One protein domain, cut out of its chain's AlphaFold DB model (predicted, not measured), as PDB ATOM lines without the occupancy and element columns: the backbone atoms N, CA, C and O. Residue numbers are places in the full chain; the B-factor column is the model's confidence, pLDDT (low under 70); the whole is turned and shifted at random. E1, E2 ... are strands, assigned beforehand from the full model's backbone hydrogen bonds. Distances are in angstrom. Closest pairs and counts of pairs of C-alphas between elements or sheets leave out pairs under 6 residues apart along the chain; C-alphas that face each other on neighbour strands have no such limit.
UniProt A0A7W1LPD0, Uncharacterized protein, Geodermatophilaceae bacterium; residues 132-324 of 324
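This is residues 132 to 324 of the 324 residues of an uncharacterized protein of Geodermatophilaceae bacterium (UniProt A0A7W1LPD0). Three strongly twisted sheets lie in a stack, with the four-stranded sheet E6-E7-E8-E9 in the middle, E1-E2-E5 partly over one face and E10-E11-E12 partly over the other. The long hairpin E11-E12 reaches to one end of the longest axis, and the small hairpin E3-E4 lies well away from the middle. The printed part has 193 residues with twelve named strands, E1 to E12 in chain order, and no named helix; it is all strand, and each sheet is antiparallel. The whole is compact, with a radius of gyration of the C-alphas of 17.3 A, and spans 59 by 42 by 26 A.

E1, residues 151 to 157, and E2, residues 160 to 169, form a hairpin, with N 153 and O 164 3.0 A apart. E2 runs on at 27 degrees into E3, residues 172 to 174, which forms a hairpin with E4, residues 179 to 181; N 174 and O 179 are 2.9 A apart. Residues 138 to 139 pair with residues 179 to 180 of E4, parallel. E4 runs on at 78 degrees into E5, residues 184 to 190, the other neighbour of E2, with N 165 and O 188 2.9 A apart. E6, residues 209 to 217, bends by 56 degrees at residue 212. It begins a meander, each strand the antiparallel neighbour of the one before, with E7, residues 222 to 229, E8, residues 241 to 248, and E9, residues 255 to 260. N 213 and O 226, N 225 and O 245, and N 246 and O 257 are 2.9 A, 2.8 A and 2.9 A apart. The closest C-alphas of E2 and E6, Asp 168 and Tyr 210, are 5.3 A apart. E10, residues 284 to 288, E11, residues 291 to 305, and E12, residues 308 to 323, form a second meander. N 286 and O 293 are 2.9 A apart, and N 294 and O 320 2.9 A. The closest C-alphas of E6 and E10, Asp 217 and Ala 287, are 4.9 A apart. E1 and E12 are apart.

E1 begins at C-alpha 151, (135.406, -145.209, 250.654). E2 is 29.1 A long, E11 35.8 A and E12 39.7 A. E12 ends at C-alpha 323, (132.792, -165.960, 256.615).

The C-alphas farthest apart, those of Gly 158 and Gly 309, are 59.7 A apart. The printed part has no cut. Its long links are E5 to E6, E7 to E8 and E9 to E10. Its mean pLDDT is 94.1, and no printed residue is under 70.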
ATOM      1  N   ALA A 132     143.062-141.627 238.105       96.50
ATOM      2  CA  ALA A 132     141.680-141.891 238.506       96.50
ATOM      3  C   ALA A 132     140.879-142.452 237.318       96.50
ATOM      4  O   ALA A 132     141.206-142.170 236.172       96.50
ATOM      5  N   ILE A 133     139.810-143.194 237.544       95.94
ATOM      6  CA  ILE A 133     138.800-143.395 236.508       95.94
ATOM      7  C   ILE A 133     138.085-142.045 236.370       95.94
ATOM      8  O   ILE A 133     137.474-141.603 237.348       95.94
ATOM      9  N   PRO A 134     138.262-141.317 235.251       92.81
ATOM     10  CA  PRO A 134     137.793-139.941 235.157       92.81
ATOM     11  C   PRO A 134     136.269-139.896 235.078       92.81
ATOM     12  O   PRO A 134     135.633-140.827 234.583       92.81
ATOM     13  N   PHE A 135     135.678-138.791 235.520       88.31
ATOM     14  CA  PHE A 135     134.260-138.546 235.311       88.31
ATOM     15  C   PHE A 135     133.957-138.482 233.808       88.31
ATOM     16  O   PHE A 135     134.668-137.823 233.048       88.31
ATOM     17  N   GLY A 136     132.931-139.221 233.374       85.88
ATOM     18  CA  GLY A 136     132.613-139.418 231.954       85.88
ATOM     19  C   GLY A 136     133.504-140.440 231.232       85.88
ATOM     20  O   GLY A 136     133.276-140.710 230.053       85.88
ATOM     21  N   GLY A 137     134.488-141.024 231.923       87.81
ATOM     22  CA  GLY A 137     135.308-142.117 231.416       87.81
ATOM     23  C   GLY A 137     134.606-143.472 231.449       87.81
ATOM     24  O   GLY A 137     133.500-143.625 231.974       87.81
ATOM     25  N   LYS A 138     135.279-144.469 230.874       91.69
ATOM     26  CA  LYS A 138     134.805-145.857 230.788       91.69
ATOM     27  C   LYS A 138     135.934-146.839 231.078       91.69
ATOM     28  O   LYS A 138     137.109-146.499 230.937       91.69
ATOM     29  N   LEU A 139     135.579-148.064 231.452       93.69
ATOM     30  CA  LEU A 139     136.521-149.184 231.453       93.69
ATOM     31  C   LEU A 139     136.763-149.638 230.009       93.69
ATOM     32  O   LEU A 139     135.897-149.482 229.153       93.69
ATOM     33  N   ASN A 140     137.927-150.215 229.726       91.38
ATOM     34  CA  ASN A 140     138.266-150.699 228.384       91.38
ATOM     35  C   ASN A 140     137.293-151.760 227.830       91.38
ATOM     36  O   ASN A 140     137.121-151.843 226.616       91.38
ATOM     37  N   ALA A 141     136.664-152.547 228.704       90.00
ATOM     38  CA  ALA A 141     135.776-153.647 228.340       90.00
ATOM     39  C   ALA A 141     134.293-153.373 228.640       90.00
ATOM     40  O   ALA A 141     133.464-154.251 228.433       90.00
ATOM     41  N   ASN A 142     133.933-152.183 229.136       90.25
ATOM     42  CA  ASN A 142     132.553-151.889 229.518       90.25
ATOM     43  C   ASN A 142     132.117-150.470 229.135       90.25
ATOM     44  O   ASN A 142     132.922-149.542 229.106       90.25
ATOM     45  N   GLU A 143     130.815-150.277 228.905       86.12
ATOM     46  CA  GLU A 143     130.278-148.988 228.450       86.12
ATOM     47  C   GLU A 143     129.558-148.159 229.518       86.12
ATOM     48  O   GLU A 143     129.237-146.994 229.255       86.12
ATOM     49  N   PHE A 144     129.323-148.723 230.704       89.56
ATOM     50  CA  PHE A 144     128.639-148.035 231.790       89.56
ATOM     51  C   PHE A 144     129.512-146.972 232.447       89.56
ATOM     52  O   PHE A 144     130.743-147.041 232.468       89.56
ATOM     53  N   ARG A 145     128.839-145.963 233.005       87.81
ATOM     54  CA  ARG A 145     129.495-144.839 233.667       87.81
ATOM     55  C   ARG A 145     130.139-145.293 234.970       87.81
ATOM     56  O   ARG A 145     129.467-145.826 235.850       87.81
ATOM     57  N   ILE A 146     131.415-144.968 235.123       91.38
ATOM     58  CA  ILE A 146     132.164-145.187 236.351       91.38
ATOM     59  C   ILE A 146     133.149-144.047 236.605       91.38
ATOM     60  O   ILE A 146     133.633-143.420 235.669       91.38
ATOM     61  N   ALA A 147     133.422-143.763 237.875       94.25
ATOM     62  CA  ALA A 147     134.421-142.795 238.299       94.25
ATOM     63  C   ALA A 147     135.053-143.243 239.622       94.25
ATOM     64  O   ALA A 147     134.386-143.891 240.433       94.25
ATOM     65  N   THR A 148     136.308-142.845 239.847       97.06
ATOM     66  CA  THR A 148     137.030-143.132 241.093       97.06
ATOM     67  C   THR A 148     136.263-142.621 242.309       97.06
ATOM     68  O   THR A 148     136.003-141.421 242.429       97.06
ATOM     69  N   TYR A 149     136.026-143.508 243.278       96.88
ATOM     70  CA  TYR A 149     135.318-143.173 244.513       96.88
ATOM     71  C   TYR A 149     136.132-143.585 245.759       96.88
ATOM     72  O   TYR A 149     136.387-144.774 245.950       96.88
ATOM     73  N   PRO A 150     136.505-142.651 246.663       98.19
ATOM     74  CA  PRO A 150     137.076-142.997 247.963       98.19
ATOM     75  C   PRO A 150     136.020-143.452 248.987       98.19
ATOM     76  O   PRO A 150     135.118-142.696 249.344       98.19
ATOM     77  N   LYS A 151     136.183-144.661 249.530       98.62
ATOM     78  CA  LYS A 151     135.406-145.209 250.654       98.62
ATOM     79  C   LYS A 151     136.274-145.389 251.883       98.62
ATOM     80  O   LYS A 151     137.441-145.769 251.743       98.62
ATOM     81  N   ASN A 152     135.741-145.142 253.078       98.69
ATOM     82  CA  ASN A 152     136.519-145.215 254.308       98.69
ATOM     83  C   ASN A 152     135.913-146.141 255.369       98.69
ATOM     84  O   ASN A 152     134.724-146.397 255.416       98.69
ATOM     85  N   THR A 153     136.767-146.633 256.264       98.56
ATOM     86  CA  THR A 153     136.362-147.315 257.504       98.56
ATOM     87  C   THR A 153     137.413-147.063 258.586       98.56
ATOM     88  O   THR A 153     138.491-146.524 258.307       98.56
ATOM     89  N   VAL A 154     137.124-147.438 259.830       98.31
ATOM     90  CA  VAL A 154     138.032-147.241 260.963       98.31
ATOM     91  C   VAL A 154     138.095-148.492 261.823       98.31
ATOM     92  O   VAL A 154     137.069-149.010 262.257       98.31
ATOM     93  N   ALA A 155     139.315-148.927 262.129       97.38
ATOM     94  CA  ALA A 155     139.573-150.000 263.077       97.38
ATOM     95  C   ALA A 155     140.226-149.475 264.352       97.38
ATOM     96  O   ALA A 155     140.960-148.489 264.328       97.38
ATOM     97  N   GLU A 156     140.024-150.192 265.452       95.44
ATOM     98  CA  GLU A 156     140.846-150.036 266.648       95.44
ATOM     99  C   GLU A 156     142.072-150.959 266.551       95.44
ATOM    100  O   GLU A 156     141.954-152.168 266.318       95.44
ATOM    101  N   VAL A 157     143.266-150.388 266.702       94.75
ATOM    102  CA  VAL A 157     144.554-151.085 266.657       94.75
ATOM    103  C   VAL A 157     145.377-150.625 267.855       94.75
ATOM    104  O   VAL A 157     145.825-149.488 267.910       94.75
ATOM    105  N   GLY A 158     145.565-151.509 268.836       89.88
ATOM    106  CA  GLY A 158     146.351-151.182 270.034       89.88
ATOM    107  C   GLY A 158     145.732-150.097 270.925       89.88
ATOM    108  O   GLY A 158     146.462-149.458 271.669       89.88
ATOM    109  N   GLY A 159     144.411-149.895 270.855       89.88
ATOM    110  CA  GLY A 159     143.695-148.834 271.576       89.88
ATOM    111  C   GLY A 159     143.596-147.507 270.816       89.88
ATOM    112  O   GLY A 159     142.877-146.614 271.258       89.88
ATOM    113  N   ASP A 160     144.255-147.391 269.660       93.88
ATOM    114  CA  ASP A 160     144.202-146.215 268.795       93.88
ATOM    115  C   ASP A 160     143.375-146.474 267.532       93.88
ATOM    116  O   ASP A 160     143.223-147.604 267.061       93.88
ATOM    117  N   SER A 161     142.828-145.405 266.958       96.06
ATOM    118  CA  SER A 161     142.027-145.474 265.736       96.06
ATOM    119  C   SER A 161     142.906-145.432 264.493       96.06
ATOM    120  O   SER A 161     143.582-144.435 264.234       96.06
ATOM    121  N   ARG A 162     142.815-146.478 263.672       98.19
ATOM    122  CA  ARG A 162     143.409-146.547 262.338       98.19
ATOM    123  C   ARG A 162     142.335-146.333 261.280       98.19
ATOM    124  O   ARG A 162     141.392-147.115 261.186       98.19
ATOM    125  N   VAL A 163     142.499-145.296 260.467       98.56
ATOM    126  CA  VAL A 163     141.596-144.984 259.349       98.56
ATOM    127  C   VAL A 163     142.085-145.698 258.103       98.56
ATOM    128  O   VAL A 163     143.271-145.621 257.789       98.56
ATOM    129  N   PHE A 164     141.180-146.336 257.373       98.75
ATOM    130  CA  PHE A 164     141.431-146.956 256.078       98.75
ATOM    131  C   PHE A 164     140.640-146.226 255.003       98.75
ATOM    132  O   PHE A 164     139.490-145.866 255.237       98.75
ATOM    133  N   VAL A 165     141.245-146.031 253.834       98.88
ATOM    134  CA  VAL A 165     140.575-145.478 252.654       98.88
ATOM    135  C   VAL A 165     140.912-146.338 251.446       98.88
ATOM    136  O   VAL A 165     142.094-146.563 251.164       98.88
ATOM    137  N   THR A 166     139.886-146.812 250.745       98.88
ATOM    138  CA  THR A 166     140.000-147.553 249.488       98.88
ATOM    139  C   THR A 166     139.404-146.754 248.339       98.88
ATOM    140  O   THR A 166     138.521-145.935 248.564       98.88
ATOM    141  N   TRP A 167     139.914-146.956 247.129       98.81
ATOM    142  CA  TRP A 167     139.384-146.359 245.904       98.81
ATOM    143  C   TRP A 167     139.836-147.176 244.695       98.81
ATOM    144  O   TRP A 167     140.820-147.917 244.768       98.81
ATOM    145  N   ASP A 168     139.123-147.046 243.589       98.06
ATOM    146  CA  ASP A 168     139.471-147.596 242.284       98.06
ATOM    147  C   ASP A 168     140.244-146.578 241.446       98.06
ATOM    148  O   ASP A 168     140.034-145.372 241.546       98.06
ATOM    149  N   ALA A 169     141.177-147.046 240.629       97.88
ATOM    150  CA  ALA A 169     141.973-146.204 239.746       97.88
ATOM    151  C   ALA A 169     142.467-147.022 238.559       97.88
ATOM    152  O   ALA A 169     142.692-148.222 238.684       97.88
ATOM    153  N   CYS A 170     142.724-146.372 237.436       97.12
ATOM    154  CA  CYS A 170     143.384-146.990 236.300       97.12
ATOM    155  C   CYS A 170     144.838-147.335 236.631       97.12
ATOM    156  O   CYS A 170     145.492-146.688 237.461       97.12
ATOM    157  N   THR A 171     145.376-148.336 235.940       95.88
ATOM    158  CA  THR A 171     146.835-148.459 235.826       95.88
ATOM    159  C   THR A 171     147.357-147.494 234.769       95.88
ATOM    160  O   THR A 171     148.367-146.826 234.998       95.88
ATOM    161  N   THR A 172     146.619-147.379 233.662       93.56
ATOM    162  CA  THR A 172     146.904-146.513 232.518       93.56
ATOM    163  C   THR A 172     145.595-145.966 231.956       93.56
ATOM    164  O   THR A 172     144.557-146.622 232.028       93.56
ATOM    165  N   ARG A 173     145.641-144.766 231.377       91.88
ATOM    166  CA  ARG A 173     144.542-144.209 230.587       91.88
ATOM    167  C   ARG A 173     144.947-144.094 229.122       91.88
ATOM    168  O   ARG A 173     146.072-143.699 228.819       91.88
ATOM    169  N   VAL A 174     144.023-144.406 228.219       89.12
ATOM    170  CA  VAL A 174     144.226-144.350 226.762       89.12
ATOM    171  C   VAL A 174     143.120-143.538 226.080       89.12
ATOM    172  O   VAL A 174     142.170-143.095 226.724       89.12
ATOM    173  N   LEU A 175     143.270-143.296 224.769       83.19
ATOM    174  CA  LEU A 175     142.309-142.556 223.933       83.19
ATOM    175  C   LEU A 175     141.941-141.175 224.504       83.19
ATOM    176  O   LEU A 175     140.779-140.876 224.779       83.19
ATOM    177  N   GLY A 176     142.956-140.328 224.694       77.56
ATOM    178  CA  GLY A 176     142.752-138.973 225.209       77.56
ATOM    179  C   GLY A 176     142.258-138.957 226.654       77.56
ATOM    180  O   GLY A 176     141.395-138.158 226.986       77.56
ATOM    181  N   GLU A 177     142.794-139.854 227.488       84.12
ATOM    182  CA  GLU A 177     142.491-139.994 228.921       84.12
ATOM    183  C   GLU A 177     141.094-140.541 229.261       84.12
ATOM    184  O   GLU A 177     140.776-140.649 230.438       84.12
ATOM    185  N   SER A 178     140.266-140.912 228.278       85.56
ATOM    186  CA  SER A 178     138.858-141.291 228.506       85.56
ATOM    187  C   SER A 178     138.637-142.770 228.842       85.56
ATOM    188  O   SER A 178     137.629-143.116 229.463       85.56
ATOM    189  N   VAL A 179     139.570-143.644 228.450       91.62
ATOM    190  CA  VAL A 179     139.454-145.093 228.653       91.62
ATOM    191  C   VAL A 179     140.443-145.559 229.706       91.62
ATOM    192  O   VAL A 179     141.648-145.343 229.586       91.62
ATOM    193  N   CYS A 180     139.910-146.216 230.726       94.81
ATOM    194  CA  CYS A 180     140.648-146.802 231.826       94.81
ATOM    195  C   CYS A 180     141.067-148.234 231.495       94.81
ATOM    196  O   CYS A 180     140.214-149.098 231.284       94.81
ATOM    197  N   GLU A 181     142.373-148.487 231.482       93.25
ATOM    198  CA  GLU A 181     142.927-149.830 231.343       93.25
ATOM    199  C   GLU A 181     143.333-150.394 232.707       93.25
ATOM    200  O   GLU A 181     143.979-149.726 233.530       93.25
ATOM    201  N   ASP A 182     142.948-151.652 232.916       91.50
ATOM    202  CA  ASP A 182     143.226-152.459 234.105       91.50
ATOM    203  C   ASP A 182     142.958-151.696 235.400       91.50
ATOM    204  O   ASP A 182     143.863-151.431 236.192       91.50
ATOM    205  N   ALA A 183     141.698-151.311 235.610       96.69
ATOM    206  CA  ALA A 183     141.271-150.689 236.851       96.69
ATOM    207  C   ALA A 183     141.663-151.561 238.058       96.69
ATOM    208  O   ALA A 183     141.419-152.772 238.114       96.69
ATOM    209  N   VAL A 184     142.293-150.934 239.046       98.38
ATOM    210  CA  VAL A 184     142.775-151.554 240.276       98.38
ATOM    211  C   VAL A 184     142.122-150.927 241.491       98.38
ATOM    212  O   VAL A 184     141.931-149.716 241.560       98.38
ATOM    213  N   VAL A 185     141.887-151.744 242.514       98.75
ATOM    214  CA  VAL A 185     141.476-151.258 243.832       98.75
ATOM    215  C   VAL A 185     142.717-151.010 244.674       98.75
ATOM    216  O   VAL A 185     143.568-151.893 244.837       98.75
ATOM    217  N   LYS A 186     142.825-149.801 245.214       98.75
ATOM    218  CA  LYS A 186     143.917-149.332 246.067       98.75
ATOM    219  C   LYS A 186     143.436-149.151 247.505       98.75
ATOM    220  O   LYS A 186     142.249-148.984 247.770       98.75
ATOM    221  N   LEU A 187     144.376-149.188 248.443       98.75
ATOM    222  CA  LEU A 187     144.166-148.972 249.871       98.75
ATOM    223  C   LEU A 187     145.280-148.085 250.436       98.75
ATOM    224  O   LEU A 187     146.462-148.288 250.137       98.75
ATOM    225  N   LYS A 188     144.908-147.160 251.321       98.38
ATOM    226  CA  LYS A 188     145.807-146.469 252.256       98.38
ATOM    227  C   LYS A 188     145.242-146.527 253.661       98.38
ATOM    228  O   LYS A 188     144.043-146.700 253.856       98.38
ATOM    229  N   TRP A 189     146.117-146.329 254.637       98.69
ATOM    230  CA  TRP A 189     145.707-146.165 256.021       98.69
ATOM    231  C   TRP A 189     146.541-145.112 256.744       98.69
ATOM    232  O   TRP A 189     147.632-144.738 256.296       98.69
ATOM    233  N   SER A 190     145.988-144.631 257.852       98.56
ATOM    234  CA  SER A 190     146.575-143.628 258.729       98.56
ATOM    235  C   SER A 190     146.364-143.997 260.192       98.56
ATOM    236  O   SER A 190     145.265-144.395 260.579       98.56
ATOM    237  N   ASP A 191     147.411-143.807 260.990       97.75
ATOM    238  CA  ASP A 191     147.443-144.062 262.436       97.75
ATOM    239  C   ASP A 191     147.244-142.791 263.279       97.75
ATOM    240  O   ASP A 191     147.212-142.841 264.501       97.75
ATOM    241  N   ASP A 192     147.115-141.626 262.640       96.94
ATOM    242  CA  ASP A 192     147.041-140.319 263.306       96.94
ATOM    243  C   ASP A 192     145.827-139.503 262.833       96.94
ATOM    244  O   ASP A 192     145.841-138.269 262.729       96.94
ATOM    245  N   GLN A 193     144.729-140.220 262.567       95.44
ATOM    246  CA  GLN A 193     143.445-139.690 262.090       95.44
ATOM    247  C   GLN A 193     143.545-139.031 260.695       95.44
ATOM    248  O   GLN A 193     142.719-138.195 260.334       95.44
ATOM    249  N   GLY A 194     144.592-139.323 259.924       97.50
ATOM    250  CA  GLY A 194     144.814-138.816 258.570       97.50
ATOM    251  C   GLY A 194     145.814-137.668 258.448       97.50
ATOM    252  O   GLY A 194     145.800-137.005 257.415       97.50
ATOM    253  N   ARG A 195     146.627-137.359 259.473       97.31
ATOM    254  CA  ARG A 195     147.699-136.343 259.337       97.31
ATOM    255  C   ARG A 195     148.834-136.877 258.468       97.31
ATOM    256  O   ARG A 195     149.368-136.140 257.645       97.31
ATOM    257  N   THR A 196     149.164-138.152 258.623       98.19
ATOM    258  CA  THR A 196     150.112-138.890 257.793       98.19
ATOM    259  C   THR A 196     149.458-140.152 257.246       98.19
ATOM    260  O   THR A 196     148.503-140.682 257.815       98.19
ATOM    261  N   TRP A 197     149.947-140.624 256.102       98.44
ATOM    262  CA  TRP A 197     149.387-141.774 255.400       98.44
ATOM    263  C   TRP A 197     150.497-142.695 254.921       98.44
ATOM    264  O   TRP A 197     151.491-142.232 254.358       98.44
ATOM    265  N   GLN A 198     150.280-143.998 255.062       97.88
ATOM    266  CA  GLN A 198     151.135-145.002 254.433       97.88
ATOM    267  C   GLN A 198     151.014-144.944 252.908       97.88
ATOM    268  O   GLN A 198     150.019-144.448 252.388       97.88
ATOM    269  N   GLY A 199     152.015-145.433 252.171       96.69
ATOM    270  CA  GLY A 199     151.971-145.468 250.702       96.69
ATOM    271  C   GLY A 199     150.782-146.286 250.162       96.69
ATOM    272  O   GLY A 199     150.366-147.237 250.827       96.69
ATOM    273  N   PRO A 200     150.226-145.938 248.981       97.12
ATOM    274  CA  PRO A 200     149.128-146.696 248.387       97.12
ATOM    275  C   PRO A 200     149.553-148.133 248.090       97.12
ATOM    276  O   PRO A 200     150.664-148.388 247.621       97.12
ATOM    277  N   ARG A 201     148.641-149.069 248.336       96.62
ATOM    278  CA  ARG A 201     148.804-150.488 248.029       96.62
ATOM    279  C   ARG A 201     147.667-150.942 247.124       96.62
ATOM    280  O   ARG A 201     146.514-150.708 247.461       96.62
ATOM    281  N   VAL A 202     147.979-151.652 246.044       98.25
ATOM    282  CA  VAL A 202     146.966-152.360 245.246       98.25
ATOM    283  C   VAL A 202     146.509-153.615 245.996       98.25
ATOM    284  O   VAL A 202     147.341-154.400 246.462       98.25
ATOM    285  N   VAL A 203     145.196-153.784 246.139       98.12
ATOM    286  CA  VAL A 203     144.561-154.938 246.796       98.12
ATOM    287  C   VAL A 203     143.800-155.833 245.821       98.12
ATOM    288  O   VAL A 203     143.520-156.979 246.168       98.12
ATOM    289  N   SER A 204     143.483-155.365 244.613       98.25
ATOM    290  CA  SER A 204     142.935-156.218 243.555       98.25
ATOM    291  C   SER A 204     144.020-157.013 242.820       98.25
ATOM    292  O   SER A 204     145.216-156.803 243.035       98.25
ATOM    293  N   VAL A 205     143.610-157.981 241.993       96.19
ATOM    294  CA  VAL A 205     144.522-158.825 241.206       96.19
ATOM    295  C   VAL A 205     143.923-159.080 239.826       96.19
ATOM    296  O   VAL A 205     142.975-159.853 239.736       96.19
ATOM    297  N   ARG A 206     144.548-158.535 238.770       94.31
ATOM    298  CA  ARG A 206     144.156-158.699 237.350       94.31
ATOM    299  C   ARG A 206     142.720-158.219 237.041       94.31
ATOM    300  O   ARG A 206     141.921-158.012 237.950       94.31
ATOM    301  N   GLY A 207     142.408-158.049 235.759       94.50
ATOM    302  CA  GLY A 207     141.086-157.660 235.265       94.50
ATOM    303  C   GLY A 207     140.736-156.213 235.601       94.50
ATOM    304  O   GLY A 207     141.538-155.485 236.191       94.50
ATOM    305  N   GLN A 208     139.508-155.823 235.277       95.62
ATOM    306  CA  GLN A 208     138.943-154.528 235.645       95.62
ATOM    307  C   GLN A 208     138.329-154.624 237.037       95.62
ATOM    308  O   GLN A 208     137.454-155.458 237.261       95.62
ATOM    309  N   ASN A 209     138.795-153.810 237.986       97.56
ATOM    310  CA  ASN A 209     138.354-153.849 239.380       97.56
ATOM    311  C   ASN A 209     137.862-152.484 239.843       97.56
ATOM    312  O   ASN A 209     138.613-151.509 239.781       97.56
ATOM    313  N   TYR A 210     136.627-152.422 240.332       96.75
ATOM    314  CA  TYR A 210     135.962-151.141 240.513       96.75
ATOM    315  C   TYR A 210     134.794-151.172 241.509       96.75
ATOM    316  O   TYR A 210     134.425-152.235 242.011       96.75
ATOM    317  N   PHE A 211     134.248-149.988 241.824       96.94
ATOM    318  CA  PHE A 211     133.269-149.771 242.903       96.94
ATOM    319  C   PHE A 211     133.682-150.439 244.223       96.94
ATOM    320  O   PHE A 211     132.953-151.274 244.761       96.94
ATOM    321  N   PRO A 212     134.873-150.126 244.761       98.38
ATOM    322  CA  PRO A 212     135.286-150.714 246.011       98.38
ATOM    323  C   PRO A 212     134.467-150.151 247.166       98.38
ATOM    324  O   PRO A 212     134.212-148.955 247.257       98.38
ATOM    325  N   THR A 213     134.135-151.030 248.096       98.50
ATOM    326  CA  THR A 213     133.530-150.717 249.388       98.50
ATOM    327  C   THR A 213     134.346-151.393 250.479       98.50
ATOM    328  O   THR A 213     134.958-152.440 250.252       98.50
ATOM    329  N   ILE A 214     134.378-150.804 251.670       98.75
ATOM    330  CA  ILE A 214     135.249-151.242 252.760       98.75
ATOM    331  C   ILE A 214     134.516-151.208 254.094       98.75
ATOM    332  O   ILE A 214     133.766-150.278 254.361       98.75
ATOM    333  N   ASP A 215     134.784-152.190 254.950       98.25
ATOM    334  CA  ASP A 215     134.329-152.160 256.337       98.25
ATOM    335  C   ASP A 215     135.316-152.869 257.272       98.25
ATOM    336  O   ASP A 215     136.194-153.620 256.838       98.25
ATOM    337  N   THR A 216     135.193-152.623 258.571       97.38
ATOM    338  CA  THR A 216     136.007-153.248 259.611       97.38
ATOM    339  C   THR A 216     135.143-154.151 260.477       97.38
ATOM    340  O   THR A 216     134.113-153.726 260.982       97.38
ATOM    341  N   ASP A 217     135.615-155.367 260.759       95.00
ATOM    342  CA  ASP A 217     135.037-156.184 261.825       95.00
ATOM    343  C   ASP A 217     135.648-155.805 263.185       95.00
ATOM    344  O   ASP A 217     136.809-156.165 263.460       95.00
ATOM    345  N   PRO A 218     134.892-155.141 264.079       85.69
ATOM    346  CA  PRO A 218     135.419-154.716 265.372       85.69
ATOM    347  C   PRO A 218     135.768-155.897 266.293       85.69
ATOM    348  O   PRO A 218     136.531-155.727 267.240       85.69
ATOM    349  N   PHE A 219     135.270-157.110 266.026       88.75
ATOM    350  CA  PHE A 219     135.487-158.286 266.877       88.75
ATOM    351  C   PHE A 219     136.689-159.142 266.461       88.75
ATOM    352  O   PHE A 219     137.075-160.054 267.197       88.75
ATOM    353  N   ARG A 220     137.266-158.916 265.272       86.94
ATOM    354  CA  ARG A 220     138.274-159.822 264.686       86.94
ATOM    355  C   ARG A 220     139.570-159.149 264.244       86.94
ATOM    356  O   ARG A 220     140.465-159.855 263.786       86.94
ATOM    357  N   SER A 221     139.703-157.829 264.403       91.81
ATOM    358  CA  SER A 221     140.826-157.066 263.831       91.81
ATOM    359  C   SER A 221     140.985-157.372 262.334       91.81
ATOM    360  O   SER A 221     142.044-157.793 261.855       91.81
ATOM    361  N   ARG A 222     139.873-157.242 261.606       96.25
ATOM    362  CA  ARG A 222     139.791-157.490 260.166       96.25
ATOM    363  C   ARG A 222     139.258-156.263 259.460       96.25
ATOM    364  O   ARG A 222     138.346-155.620 259.963       96.25
ATOM    365  N   VAL A 223     139.818-155.991 258.292       97.81
ATOM    366  CA  VAL A 223     139.273-155.043 257.321       97.81
ATOM    367  C   VAL A 223     138.889-155.846 256.095       97.81
ATOM    368  O   VAL A 223     139.690-156.649 255.611       97.81
ATOM    369  N   VAL A 224     137.669-155.664 255.615       98.44
ATOM    370  CA  VAL A 224     137.160-156.325 254.420       98.44
ATOM    371  C   VAL A 224     136.953-155.297 253.323       98.44
ATOM    372  O   VAL A 224     136.499-154.190 253.591       98.44
ATOM    373  N   ILE A 225     137.299-155.659 252.094       98.75
ATOM    374  CA  ILE A 225     137.118-154.823 250.909       98.75
ATOM    375  C   ILE A 225     136.399-155.673 249.871       98.75
ATOM    376  O   ILE A 225     136.907-156.740 249.518       98.75
ATOM    377  N   ALA A 226     135.239-155.223 249.400       98.75
ATOM    378  CA  ALA A 226     134.535-155.841 248.281       98.75
ATOM    379  C   ALA A 226     134.576-154.924 247.057       98.75
ATOM    380  O   ALA A 226     134.630-153.708 247.214       98.75
ATOM    381  N   TYR A 227     134.594-155.496 245.857       98.62
ATOM    382  CA  TYR A 227     134.578-154.769 244.583       98.62
ATOM    383  C   TYR A 227     134.083-155.685 243.465       98.62
ATOM    384  O   TYR A 227     134.167-156.914 243.577       98.62
ATOM    385  N   PHE A 228     133.615-155.088 242.372       97.81
ATOM    386  CA  PHE A 228     133.436-155.814 241.120       97.81
ATOM    387  C   PHE A 228     134.790-156.109 240.480       97.81
ATOM    388  O   PHE A 228     135.700-155.286 240.547       97.81
ATOM    389  N   THR A 229     134.925-157.275 239.853       97.62
ATOM    390  CA  THR A 229     136.120-157.718 239.137       97.62
ATOM    391  C   THR A 229     135.747-158.464 237.861       97.62
ATOM    392  O   THR A 229     134.835-159.287 237.886       97.62
ATOM    393  N   SER A 230     136.483-158.251 236.771       97.00
ATOM    394  CA  SER A 230     136.389-159.095 235.570       97.00
ATOM    395  C   SER A 230     137.471-160.165 235.480       97.00
ATOM    396  O   SER A 230     137.570-160.889 234.497       97.00
ATOM    397  N   ARG A 231     138.264-160.372 236.541       96.31
ATOM    398  CA  ARG A 231     139.406-161.300 236.495       96.31
ATOM    399  C   ARG A 231     139.032-162.753 236.181       96.31
ATOM    400  O   ARG A 231     139.924-163.554 235.926       96.31
ATOM    401  N   TYR A 232     137.770-163.154 236.253       96.69
ATOM    402  CA  TYR A 232     137.356-164.517 235.905       96.69
ATOM    403  C   TYR A 232     136.914-164.665 234.443       96.69
ATOM    404  O   TYR A 232     136.658-165.791 234.022       96.69
ATOM    405  N   ASP A 233     136.881-163.568 233.690       96.12
ATOM    406  CA  ASP A 233     136.606-163.505 232.258       96.12
ATOM    407  C   ASP A 233     137.914-163.292 231.499       96.12
ATOM    408  O   ASP A 233     138.395-162.174 231.361       96.12
ATOM    409  N   LEU A 234     138.571-164.383 231.106       92.75
ATOM    410  CA  LEU A 234     139.952-164.317 230.617       92.75
ATOM    411  C   LEU A 234     140.051-163.780 229.189       92.75
ATOM    412  O   LEU A 234     141.130-163.368 228.769       92.75
ATOM    413  N   GLU A 235     138.954-163.856 228.441       92.19
ATOM    414  CA  GLU A 235     138.919-163.571 227.016       92.19
ATOM    415  C   GLU A 235     138.536-162.122 226.709       92.19
ATOM    416  O   GLU A 235     139.113-161.533 225.796       92.19
ATOM    417  N   PHE A 236     137.575-161.559 227.449       91.81
ATOM    418  CA  PHE A 236     136.965-160.270 227.105       91.81
ATOM    419  C   PHE A 236     137.056-159.212 228.206       91.81
ATOM    420  O   PHE A 236     136.775-158.051 227.920       91.81
ATOM    421  N   ASP A 237     137.433-159.585 229.436       92.69
ATOM    422  CA  ASP A 237     137.428-158.706 230.615       92.69
ATOM    423  C   ASP A 237     136.081-157.967 230.841       92.69
ATOM    424  O   ASP A 237     136.052-156.950 231.537       92.69
ATOM    425  N   ASN A 238     134.962-158.474 230.300       93.12
ATOM    426  CA  ASN A 238     133.641-157.836 230.347       93.12
ATOM    427  C   ASN A 238     132.781-158.375 231.492       93.12
ATOM    428  O   ASN A 238     132.210-157.591 232.256       93.12
ATOM    429  N   ARG A 239     132.688-159.707 231.615       95.38
ATOM    430  CA  ARG A 239     131.864-160.363 232.635       95.38
ATOM    431  C   ARG A 239     132.353-160.016 234.023       95.38
ATOM    432  O   ARG A 239     133.549-159.962 234.295       95.38
ATOM    433  N   GLN A 240     131.402-159.850 234.924       94.81
ATOM    434  CA  GLN A 240     131.649-159.296 236.240       94.81
ATOM    435  C   GLN A 240     131.401-160.327 237.319       94.81
ATOM    436  O   GLN A 240     130.441-161.093 237.301       94.81
ATOM    437  N   ASP A 241     132.258-160.295 238.316       97.62
ATOM    438  CA  ASP A 241     132.104-161.014 239.556       97.62
ATOM    439  C   ASP A 241     132.298-160.057 240.721       97.62
ATOM    440  O   ASP A 241     132.938-159.020 240.583       97.62
ATOM    441  N   VAL A 242     131.783-160.415 241.889       98.31
ATOM    442  CA  VAL A 242     132.105-159.698 243.122       98.31
ATOM    443  C   VAL A 242     133.204-160.455 243.844       98.31
ATOM    444  O   VAL A 242     133.108-161.666 244.062       98.31
ATOM    445  N   GLU A 243     134.257-159.748 244.231       98.31
ATOM    446  CA  GLU A 243     135.357-160.300 245.009       98.31
ATOM    447  C   GLU A 243     135.460-159.620 246.369       98.31
ATOM    448  O   GLU A 243     135.374-158.402 246.481       98.31
ATOM    449  N   LEU A 244     135.676-160.431 247.405       98.62
ATOM    450  CA  LEU A 244     135.925-159.999 248.771       98.62
ATOM    451  C   LEU A 244     137.375-160.289 249.150       98.62
ATOM    452  O   LEU A 244     137.829-161.432 249.078       98.62
ATOM    453  N   VAL A 245     138.089-159.277 249.627       98.31
ATOM    454  CA  VAL A 245     139.433-159.393 250.198       98.31
ATOM    455  C   VAL A 245     139.362-159.082 251.684       98.31
ATOM    456  O   VAL A 245     138.798-158.072 252.084       98.31
ATOM    457  N   THR A 246     139.961-159.936 252.509       98.19
ATOM    458  CA  THR A 246     140.083-159.712 253.954       98.19
ATOM    459  C   THR A 246     141.545-159.492 254.320       98.19
ATOM    460  O   THR A 246     142.415-160.289 253.959       98.19
ATOM    461  N   LEU A 247     141.809-158.421 255.059       97.62
ATOM    462  CA  LEU A 247     143.123-158.007 255.543       97.62
ATOM    463  C   LEU A 247     143.158-158.028 257.077       97.62
ATOM    464  O   LEU A 247     142.123-157.904 257.738       97.62
ATOM    465  N   ASP A 248     144.354-158.154 257.651       96.12
ATOM    466  CA  ASP A 248     144.555-157.909 259.081       96.12
ATOM    467  C   ASP A 248     144.594-156.394 259.343       96.12
ATOM    468  O   ASP A 248     145.366-155.673 258.711       96.12
ATOM    469  N   SER A 249     143.771-155.880 260.265       95.94
ATOM    470  CA  SER A 249     143.749-154.436 260.548       95.94
ATOM    471  C   SER A 249     145.048-153.937 261.202       95.94
ATOM    472  O   SER A 249     145.389-152.755 261.097       95.94
ATOM    473  N   ARG A 250     145.802-154.827 261.858       95.25
ATOM    474  CA  ARG A 250     147.063-154.523 262.555       95.25
ATOM    475  C   ARG A 250     148.247-154.526 261.595       95.25
ATOM    476  O   ARG A 250     149.116-153.666 261.722       95.25
ATOM    477  N   GLU A 251     148.222-155.416 260.605       94.88
ATOM    478  CA  GLU A 251     149.183-155.474 259.499       94.88
ATOM    479  C   GLU A 251     148.443-155.459 258.150       94.88
ATOM    480  O   GLU A 251     148.246-156.508 257.529       94.88
ATOM    481  N   PRO A 252     148.034-154.273 257.654       92.19
ATOM    482  CA  PRO A 252     147.229-154.156 256.440       92.19
ATOM    483  C   PRO A 252     147.929-154.638 255.172       92.19
ATOM    484  O   PRO A 252     147.293-154.680 254.121       92.19
ATOM    485  N   ARG A 253     149.226-154.989 255.228       94.00
ATOM    486  CA  ARG A 253     149.960-155.650 254.134       94.00
ATOM    487  C   ARG A 253     149.688-157.156 254.069       94.00
ATOM    488  O   ARG A 253     149.830-157.759 253.004       94.00
ATOM    489  N   GLN A 254     149.232-157.761 255.158       92.94
ATOM    490  CA  GLN A 254     148.896-159.175 255.215       92.94
ATOM    491  C   GLN A 254     147.467-159.410 254.709       92.94
ATOM    492  O   GLN A 254     146.487-159.029 255.349       92.94
ATOM    493  N   GLN A 255     147.347-160.065 253.550       95.12
ATOM    494  CA  GLN A 255     146.064-160.606 253.104       95.12
ATOM    495  C   GLN A 255     145.771-161.883 253.890       95.12
ATOM    496  O   GLN A 255     146.563-162.822 253.868       95.12
ATOM    497  N   VAL A 256     144.630-161.912 254.567       94.94
ATOM    498  CA  VAL A 256     144.148-163.079 255.310       94.94
ATOM    499  C   VAL A 256     143.413-164.026 254.368       94.94
ATOM    500  O   VAL A 256     143.609-165.235 254.434       94.94
ATOM    501  N   ASN A 257     142.574-163.478 253.485       96.69
ATOM    502  CA  ASN A 257     141.669-164.260 252.649       96.69
ATOM    503  C   ASN A 257     141.242-163.473 251.390       96.69
ATOM    504  O   ASN A 257     141.290-162.240 251.379       96.69
ATOM    505  N   ARG A 258     140.840-164.187 250.331       97.50
ATOM    506  CA  ARG A 258     140.261-163.656 249.087       97.50
ATOM    507  C   ARG A 258     139.220-164.638 248.560       97.50
ATOM    508  O   ARG A 258     139.529-165.815 248.398       97.50
ATOM    509  N   GLN A 259     138.014-164.159 248.280       97.25
ATOM    510  CA  GLN A 259     136.874-164.991 247.894       97.25
ATOM    511  C   GLN A 259     136.121-164.382 246.711       97.25
ATOM    512  O   GLN A 259     135.804-163.198 246.726       97.25
ATOM    513  N   ARG A 260     135.769-165.218 245.732       97.75
ATOM    514  CA  ARG A 260     134.738-164.908 244.734       97.75
ATOM    515  C   ARG A 260     133.366-165.088 245.381       97.75
ATOM    516  O   ARG A 260     133.116-166.139 245.967       97.75
ATOM    517  N   LEU A 261     132.499-164.086 245.291       97.69
ATOM    518  CA  LEU A 261     131.168-164.095 245.910       97.69
ATOM    519  C   LEU A 261     130.054-164.505 244.941       97.69
ATOM    520  O   LEU A 261     128.962-164.859 245.378       97.69
ATOM    521  N   THR A 262     130.333-164.463 243.643       96.69
ATOM    522  CA  THR A 262     129.379-164.696 242.557       96.69
ATOM    523  C   THR A 262     129.725-165.957 241.776       96.69
ATOM    524  O   THR A 262     130.883-166.196 241.435       96.69
ATOM    525  N   ALA A 263     128.720-166.778 241.490       91.88
ATOM    526  CA  ALA A 263     128.802-167.891 240.551       91.88
ATOM    527  C   ALA A 263     127.371-168.209 240.074       91.88
ATOM    528  O   ALA A 263     126.549-168.587 240.914       91.88
ATOM    529  N   PRO A 264     127.046-168.070 238.774       93.50
ATOM    530  CA  PRO A 264     127.932-167.749 237.640       93.50
ATOM    531  C   PRO A 264     128.419-166.283 237.616       93.50
ATOM    532  O   PRO A 264     128.002-165.477 238.445       93.50
ATOM    533  N   SER A 265     129.308-165.935 236.676       96.44
ATOM    534  CA  SER A 265     129.644-164.526 236.392       96.44
ATOM    535  C   SER A 265     128.422-163.778 235.847       96.44
ATOM    536  O   SER A 265     127.566-164.376 235.195       96.44
ATOM    537  N   ASN A 266     128.343-162.483 236.132       95.31
ATOM    538  CA  ASN A 266     127.325-161.569 235.635       95.31
ATOM    539  C   ASN A 266     127.698-161.021 234.246       95.31
ATOM    540  O   ASN A 266     128.832-160.599 234.040       95.31
ATOM    541  N   GLU A 267     126.728-160.971 233.337       94.56
ATOM    542  CA  GLU A 267     126.826-160.263 232.054       94.56
ATOM    543  C   GLU A 267     126.186-158.881 232.235       94.56
ATOM    544  O   GLU A 267     124.955-158.820 232.328       94.56
ATOM    545  N   PRO A 268     126.952-157.783 232.369       91.38
ATOM    546  CA  PRO A 268     126.388-156.470 232.695       91.38
ATOM    547  C   PRO A 268     125.365-155.977 231.667       91.38
ATOM    548  O   PRO A 268     124.385-155.347 232.054       91.38
ATOM    549  N   GLU A 269     125.543-156.322 230.394       91.44
ATOM    550  CA  GLU A 269     124.697-155.912 229.272       91.44
ATOM    551  C   GLU A 269     123.437-156.765 229.058       91.44
ATOM    552  O   GLU A 269     122.680-156.516 228.120       91.44
ATOM    553  N   ALA A 270     123.207-157.789 229.889       92.44
ATOM    554  CA  ALA A 270     122.120-158.743 229.675       92.44
ATOM    555  C   ALA A 270     120.715-158.176 229.946       92.44
ATOM    556  O   ALA A 270     119.738-158.751 229.462       92.44
ATOM    557  N   ASP A 271     120.601-157.079 230.700       90.88
ATOM    558  CA  ASP A 271     119.333-156.373 230.899       90.88
ATOM    559  C   ASP A 271     119.001-155.539 229.647       90.88
ATOM    560  O   ASP A 271     119.744-154.619 229.316       90.88
ATOM    561  N   PRO A 272     117.894-155.796 228.935       87.94
ATOM    562  CA  PRO A 272     117.589-155.099 227.686       87.94
ATOM    563  C   PRO A 272     117.037-153.680 227.870       87.94
ATOM    564  O   PRO A 272     116.952-152.942 226.888       87.94
ATOM    565  N   LEU A 273     116.634-153.289 229.084       87.62
ATOM    566  CA  LEU A 273     116.221-151.917 229.389       87.62
ATOM    567  C   LEU A 273     117.420-151.042 229.743       87.62
ATOM    568  O   LEU A 273     117.472-149.881 229.339       87.62
ATOM    569  N   LEU A 274     118.364-151.596 230.503       88.56
ATOM    570  CA  LEU A 274     119.556-150.881 230.961       88.56
ATOM    571  C   LEU A 274     120.733-151.023 229.990       88.56
ATOM    572  O   LEU A 274     121.578-150.133 229.917       88.56
ATOM    573  N   GLY A 275     120.784-152.113 229.227       86.94
ATOM    574  CA  GLY A 275     121.878-152.458 228.327       86.94
ATOM    575  C   GLY A 275     123.238-152.465 229.026       86.94
ATOM    576  O   GLY A 275     123.350-152.633 230.237       86.94
ATOM    577  N   GLY A 276     124.302-152.232 228.255       85.50
ATOM    578  CA  GLY A 276     125.666-152.113 228.781       85.50
ATOM    579  C   GLY A 276     126.007-150.751 229.400       85.50
ATOM    580  O   GLY A 276     127.169-150.528 229.733       85.50
ATOM    581  N   ILE A 277     125.045-149.825 229.526       89.00
ATOM    582  CA  ILE A 277     125.307-148.428 229.926       89.00
ATOM    583  C   ILE A 277     125.104-148.156 231.424       89.00
ATOM    584  O   ILE A 277     125.483-147.081 231.900       89.00
ATOM    585  N   PHE A 278     124.545-149.105 232.183       90.06
ATOM    586  CA  PHE A 278     124.301-148.943 233.618       90.06
ATOM    587  C   PHE A 278     124.419-150.259 234.405       90.06
ATOM    588  O   PHE A 278     123.830-151.272 234.031       90.06
ATOM    589  N   ILE A 279     125.123-150.228 235.543       89.25
ATOM    590  CA  ILE A 279     125.256-151.361 236.474       89.25
ATOM    591  C   ILE A 279     125.270-150.887 237.928       89.25
ATOM    592  O   ILE A 279     126.322-150.666 238.522       89.25
ATOM    593  N   GLY A 280     124.082-150.725 238.506       85.81
ATOM    594  CA  GLY A 280     123.908-150.195 239.854       85.81
ATOM    595  C   GLY A 280     124.521-148.801 240.046       85.81
ATOM    596  O   GLY A 280     125.227-148.264 239.196       85.81
ATOM    597  N   ASP A 281     124.262-148.198 241.200       83.00
ATOM    598  CA  ASP A 281     125.028-147.038 241.663       83.00
ATOM    599  C   ASP A 281     125.779-147.497 242.917       83.00
ATOM    600  O   ASP A 281     125.325-147.293 244.042       83.00
ATOM    601  N   TYR A 282     126.922-148.159 242.693       92.38
ATOM    602  CA  TYR A 282     127.839-148.695 243.712       92.38
ATOM    603  C   TYR A 282     127.366-149.973 244.437       92.38
ATOM    604  O   TYR A 282     126.285-150.501 244.198       92.38
ATOM    605  N   ILE A 283     128.240-150.518 245.292       95.88
ATOM    606  CA  ILE A 283     128.002-151.711 246.120       95.88
ATOM    607  C   ILE A 283     128.391-151.425 247.572       95.88
ATOM    608  O   ILE A 283     129.146-150.487 247.831       95.88
ATOM    609  N   GLU A 284     127.935-152.250 248.517       96.94
ATOM    610  CA  GLU A 284     128.244-152.074 249.941       96.94
ATOM    611  C   GLU A 284     128.664-153.387 250.610       96.94
ATOM    612  O   GLU A 284     128.137-154.465 250.323       96.94
ATOM    613  N   VAL A 285     129.624-153.294 251.532       98.19
ATOM    614  CA  VAL A 285     130.044-154.401 252.391       98.19
ATOM    615  C   VAL A 285     129.908-154.012 253.852       98.19
ATOM    616  O   VAL A 285     130.333-152.934 254.243       98.19
ATOM    617  N   VAL A 286     129.372-154.924 254.660       97.25
ATOM    618  CA  VAL A 286     129.319-154.797 256.119       97.25
ATOM    619  C   VAL A 286     129.915-156.043 256.764       97.25
ATOM    620  O   VAL A 286     129.535-157.175 256.439       97.25
ATOM    621  N   ALA A 287     130.832-155.844 257.705       96.81
ATOM    622  CA  ALA A 287     131.524-156.874 258.459       96.81
ATOM    623  C   ALA A 287     131.098-156.864 259.929       96.81
ATOM    624  O   ALA A 287     131.275-155.894 260.659       96.81
ATOM    625  N   LEU A 288     130.566-157.990 260.405       94.56
ATOM    626  CA  LEU A 288     130.118-158.119 261.784       94.56
ATOM    627  C   LEU A 288     130.328-159.536 262.311       94.56
ATOM    628  O   LEU A 288     129.652-160.480 261.893       94.56
ATOM    629  N   ASN A 289     131.202-159.667 263.309       93.12
ATOM    630  CA  ASN A 289     131.394-160.891 264.085       93.12
ATOM    631  C   ASN A 289     131.718-162.122 263.209       93.12
ATOM    632  O   ASN A 289     130.999-163.127 263.201       93.12
ATOM    633  N   ALA A 290     132.821-162.029 262.467       93.06
ATOM    634  CA  ALA A 290     133.335-163.008 261.510       93.06
ATOM    635  C   ALA A 290     132.390-163.329 260.341       93.06
ATOM    636  O   ALA A 290     132.545-164.358 259.672       93.06
ATOM    637  N   ARG A 291     131.394-162.476 260.095       96.38
ATOM    638  CA  ARG A 291     130.505-162.564 258.937       96.38
ATOM    639  C   ARG A 291     130.616-161.300 258.120       96.38
ATOM    640  O   ARG A 291     130.772-160.218 258.677       96.38
ATOM    641  N   THR A 292     130.469-161.466 256.821       97.56
ATOM    642  CA  THR A 292     130.416-160.358 255.883       97.56
ATOM    643  C   THR A 292     129.141-160.469 255.065       97.56
ATOM    644  O   THR A 292     128.762-161.572 254.659       97.56
ATOM    645  N   TYR A 293     128.477-159.337 254.867       98.06
ATOM    646  CA  TYR A 293     127.340-159.178 253.972       98.06
ATOM    647  C   TYR A 293     127.761-158.205 252.880       98.06
ATOM    648  O   TYR A 293     128.185-157.098 253.192       98.06
ATOM    649  N   THR A 294     127.680-158.633 251.628       98.38
ATOM    650  CA  THR A 294     128.027-157.800 250.475       98.38
ATOM    651  C   THR A 294     126.800-157.675 249.599       98.38
ATOM    652  O   THR A 294     126.347-158.678 249.045       98.38
ATOM    653  N   HIS A 295     126.249-156.469 249.517       97.69
ATOM    654  CA  HIS A 295     125.186-156.130 248.580       97.69
ATOM    655  C   HIS A 295     125.793-155.765 247.224       97.69
ATOM    656  O   HIS A 295     126.858-155.155 247.184       97.69
ATOM    657  N   TYR A 296     125.161-156.189 246.133       97.00
ATOM    658  CA  TYR A 296     125.588-155.884 244.767       97.00
ATOM    659  C   TYR A 296     124.442-156.041 243.764       97.00
ATOM    660  O   TYR A 296     123.424-156.669 244.065       97.00
ATOM    661  N   ASN A 297     124.638-155.517 242.552       95.12
ATOM    662  CA  ASN A 297     123.718-155.687 241.430       95.12
ATOM    663  C   ASN A 297     124.213-156.747 240.438       95.12
ATOM    664  O   ASN A 297     125.410-156.840 240.168       95.12
ATOM    665  N   ALA A 298     123.295-157.557 239.908       95.00
ATOM    666  CA  ALA A 298     123.580-158.555 238.873       95.00
ATOM    667  C   ALA A 298     122.320-158.897 238.059       95.00
ATOM    668  O   ALA A 298     121.202-158.664 238.506       95.00
ATOM    669  N   ASN A 299     122.499-159.505 236.888       94.12
ATOM    670  CA  ASN A 299     121.452-159.884 235.937       94.12
ATOM    671  C   ASN A 299     121.092-161.382 236.037       94.12
ATOM    672  O   ASN A 299     120.963-162.078 235.030       94.12
ATOM    673  N   TYR A 300     120.991-161.928 237.256       92.50
ATOM    674  CA  TYR A 300     120.740-163.368 237.461       92.50
ATOM    675  C   TYR A 300     119.267-163.765 237.401       92.50
ATOM    676  O   TYR A 300     118.949-164.936 237.188       92.50
ATOM    677  N   VAL A 301     118.364-162.816 237.636       89.31
ATOM    678  CA  VAL A 301     116.924-163.067 237.624       89.31
ATOM    679  C   VAL A 301     116.411-162.846 236.209       89.31
ATOM    680  O   VAL A 301     116.758-161.864 235.562       89.31
ATOM    681  N   SER A 302     115.584-163.771 235.718       90.31
ATOM    682  CA  SER A 302     114.857-163.593 234.463       90.31
ATOM    683  C   SER A 302     113.374-163.418 234.738       90.31
ATOM    684  O   SER A 302     112.749-164.296 235.337       90.31
ATOM    685  N   VAL A 303     112.802-162.307 234.283       88.69
ATOM    686  CA  VAL A 303     111.370-162.006 234.425       88.69
ATOM    687  C   VAL A 303     110.792-161.501 233.101       88.69
ATOM    688  O   VAL A 303     111.539-160.979 232.271       88.69
ATOM    689  N   PRO A 304     109.482-161.685 232.853       89.88
ATOM    690  CA  PRO A 304     108.821-161.102 231.690       89.88
ATOM    691  C   PRO A 304     108.980-159.577 231.679       89.88
ATOM    692  O   PRO A 304     108.761-158.912 232.697       89.88
ATOM    693  N   LEU A 305     109.349-159.017 230.529       85.00
ATOM    694  CA  LEU A 305     109.554-157.581 230.384       85.00
ATOM    695  C   LEU A 305     108.232-156.846 230.593       85.00
ATOM    696  O   LEU A 305     107.281-157.067 229.851       85.00
ATOM    697  N   LEU A 306     108.167-155.985 231.612       84.12
ATOM    698  CA  LEU A 306     106.939-155.272 231.989       84.12
ATOM    699  C   LEU A 306     105.737-156.213 232.240       84.12
ATOM    700  O   LEU A 306     104.588-155.807 232.101       84.12
ATOM    701  N   GLY A 307     105.997-157.467 232.629       86.44
ATOM    702  CA  GLY A 307     104.964-158.480 232.864       86.44
ATOM    703  C   GLY A 307     104.521-159.259 231.621       86.44
ATOM    704  O   GLY A 307     103.639-160.108 231.735       86.44
ATOM    705  N   GLU A 308     105.141-159.029 230.460       83.56
ATOM    706  CA  GLU A 308     104.776-159.661 229.191       83.56
ATOM    707  C   GLU A 308     105.946-160.427 228.544       83.56
ATOM    708  O   GLU A 308     107.124-160.139 228.762       83.56
ATOM    709  N   GLY A 309     105.614-161.417 227.709       89.25
ATOM    710  CA  GLY A 309     106.587-162.143 226.888       89.25
ATOM    711  C   GLY A 309     107.393-163.227 227.614       89.25
ATOM    712  O   GLY A 309     107.024-163.714 228.685       89.25
ATOM    713  N   LEU A 310     108.483-163.661 226.971       89.81
ATOM    714  CA  LEU A 310     109.414-164.632 227.547       89.81
ATOM    715  C   LEU A 310     110.256-163.962 228.644       89.81
ATOM    716  O   LEU A 310     110.644-162.806 228.469       89.81
ATOM    717  N   PRO A 311     110.575-164.664 229.748       91.12
ATOM    718  CA  PRO A 311     111.496-164.146 230.749       91.12
ATOM    719  C   PRO A 311     112.859-163.812 230.141       91.12
ATOM    720  O   PRO A 311     113.437-164.636 229.432       91.12
ATOM    721  N   ILE A 312     113.372-162.626 230.456       90.56
ATOM    722  CA  ILE A 312     114.703-162.160 230.050       90.56
ATOM    723  C   ILE A 312     115.479-161.676 231.275       90.56
ATOM    724  O   ILE A 312     114.837-161.284 232.255       90.56
ATOM    725  N   PRO A 313     116.824-161.719 231.252       92.19
ATOM    726  CA  PRO A 313     117.638-161.222 232.353       92.19
ATOM    727  C   PRO A 313     117.295-159.771 232.703       92.19
ATOM    728  O   PRO A 313     117.083-158.950 231.812       92.19
ATOM    729  N   GLN A 314     117.231-159.472 233.998       91.00
ATOM    730  CA  GLN A 314     117.065-158.119 234.525       91.00
ATOM    731  C   GLN A 314     117.984-157.893 235.716       91.00
ATOM    732  O   GLN A 314     118.268-158.824 236.481       91.00
ATOM    733  N   GLN A 315     118.417-156.647 235.871       91.94
ATOM    734  CA  GLN A 315     119.275-156.238 236.967       91.94
ATOM    735  C   GLN A 315     118.486-156.206 238.276       91.94
ATOM    736  O   GLN A 315     117.485-155.504 238.396       91.94
ATOM    737  N   ASP A 316     118.964-156.940 239.276       92.62
ATOM    738  CA  ASP A 316     118.362-156.980 240.610       92.62
ATOM    739  C   ASP A 316     119.435-156.844 241.700       92.62
ATOM    740  O   ASP A 316     120.640-156.824 241.430       92.62
ATOM    741  N   ASN A 317     118.994-156.704 242.946       94.38
ATOM    742  CA  ASN A 317     119.812-156.556 244.135       94.38
ATOM    743  C   ASN A 317     120.032-157.913 244.804       94.38
ATOM    744  O   ASN A 317     119.089-158.612 245.176       94.38
ATOM    745  N   PHE A 318     121.292-158.250 245.049       96.31
ATOM    746  CA  PHE A 318     121.694-159.490 245.700       96.31
ATOM    747  C   PHE A 318     122.492-159.188 246.958       96.31
ATOM    748  O   PHE A 318     123.148-158.158 247.066       96.31
ATOM    749  N   ILE A 319     122.451-160.114 247.918       97.31
ATOM    750  CA  ILE A 319     123.305-160.077 249.104       97.31
ATOM    751  C   ILE A 319     124.059-161.401 249.188       97.31
ATOM    752  O   ILE A 319     123.461-162.457 249.406       97.31
ATOM    753  N   ALA A 320     125.382-161.349 249.061       97.56
ATOM    754  CA  ALA A 320     126.252-162.461 249.415       97.56
ATOM    755  C   ALA A 320     126.533-162.439 250.918       97.56
ATOM    756  O   ALA A 320     126.772-161.390 251.513       97.56
ATOM    757  N   ARG A 321     126.543-163.622 251.536       97.25
ATOM    758  CA  ARG A 321     126.892-163.800 252.945       97.25
ATOM    759  C   ARG A 321     128.045-164.780 253.072       97.25
ATOM    760  O   ARG A 321     127.891-165.953 252.736       97.25
ATOM    761  N   THR A 322     129.159-164.336 253.641       95.75
ATOM    762  CA  THR A 322     130.367-165.161 253.786       95.75
ATOM    763  C   THR A 322     130.943-165.124 255.196       95.75
ATOM    764  O   THR A 322     130.479-164.393 256.077       95.75
ATOM    765  N   ARG A 323     131.930-165.993 255.431       91.38
ATOM    766  CA  ARG A 323     132.792-165.960 256.615       91.38
ATOM    767  C   ARG A 323     134.128-165.335 256.218       91.38
ATOM    768  O   ARG A 323     134.644-165.672 255.149       91.38
ATOM    769  N   GLN A 324     134.637-164.465 257.086       80.56
ATOM    770  CA  GLN A 324     135.934-163.792 256.937       80.56
ATOM    771  C   GLN A 324     137.100-164.777 257.013       80.56
ATOM    772  O   GLN A 324     137.049-165.672 257.888       80.56
TER     773      GLN A 324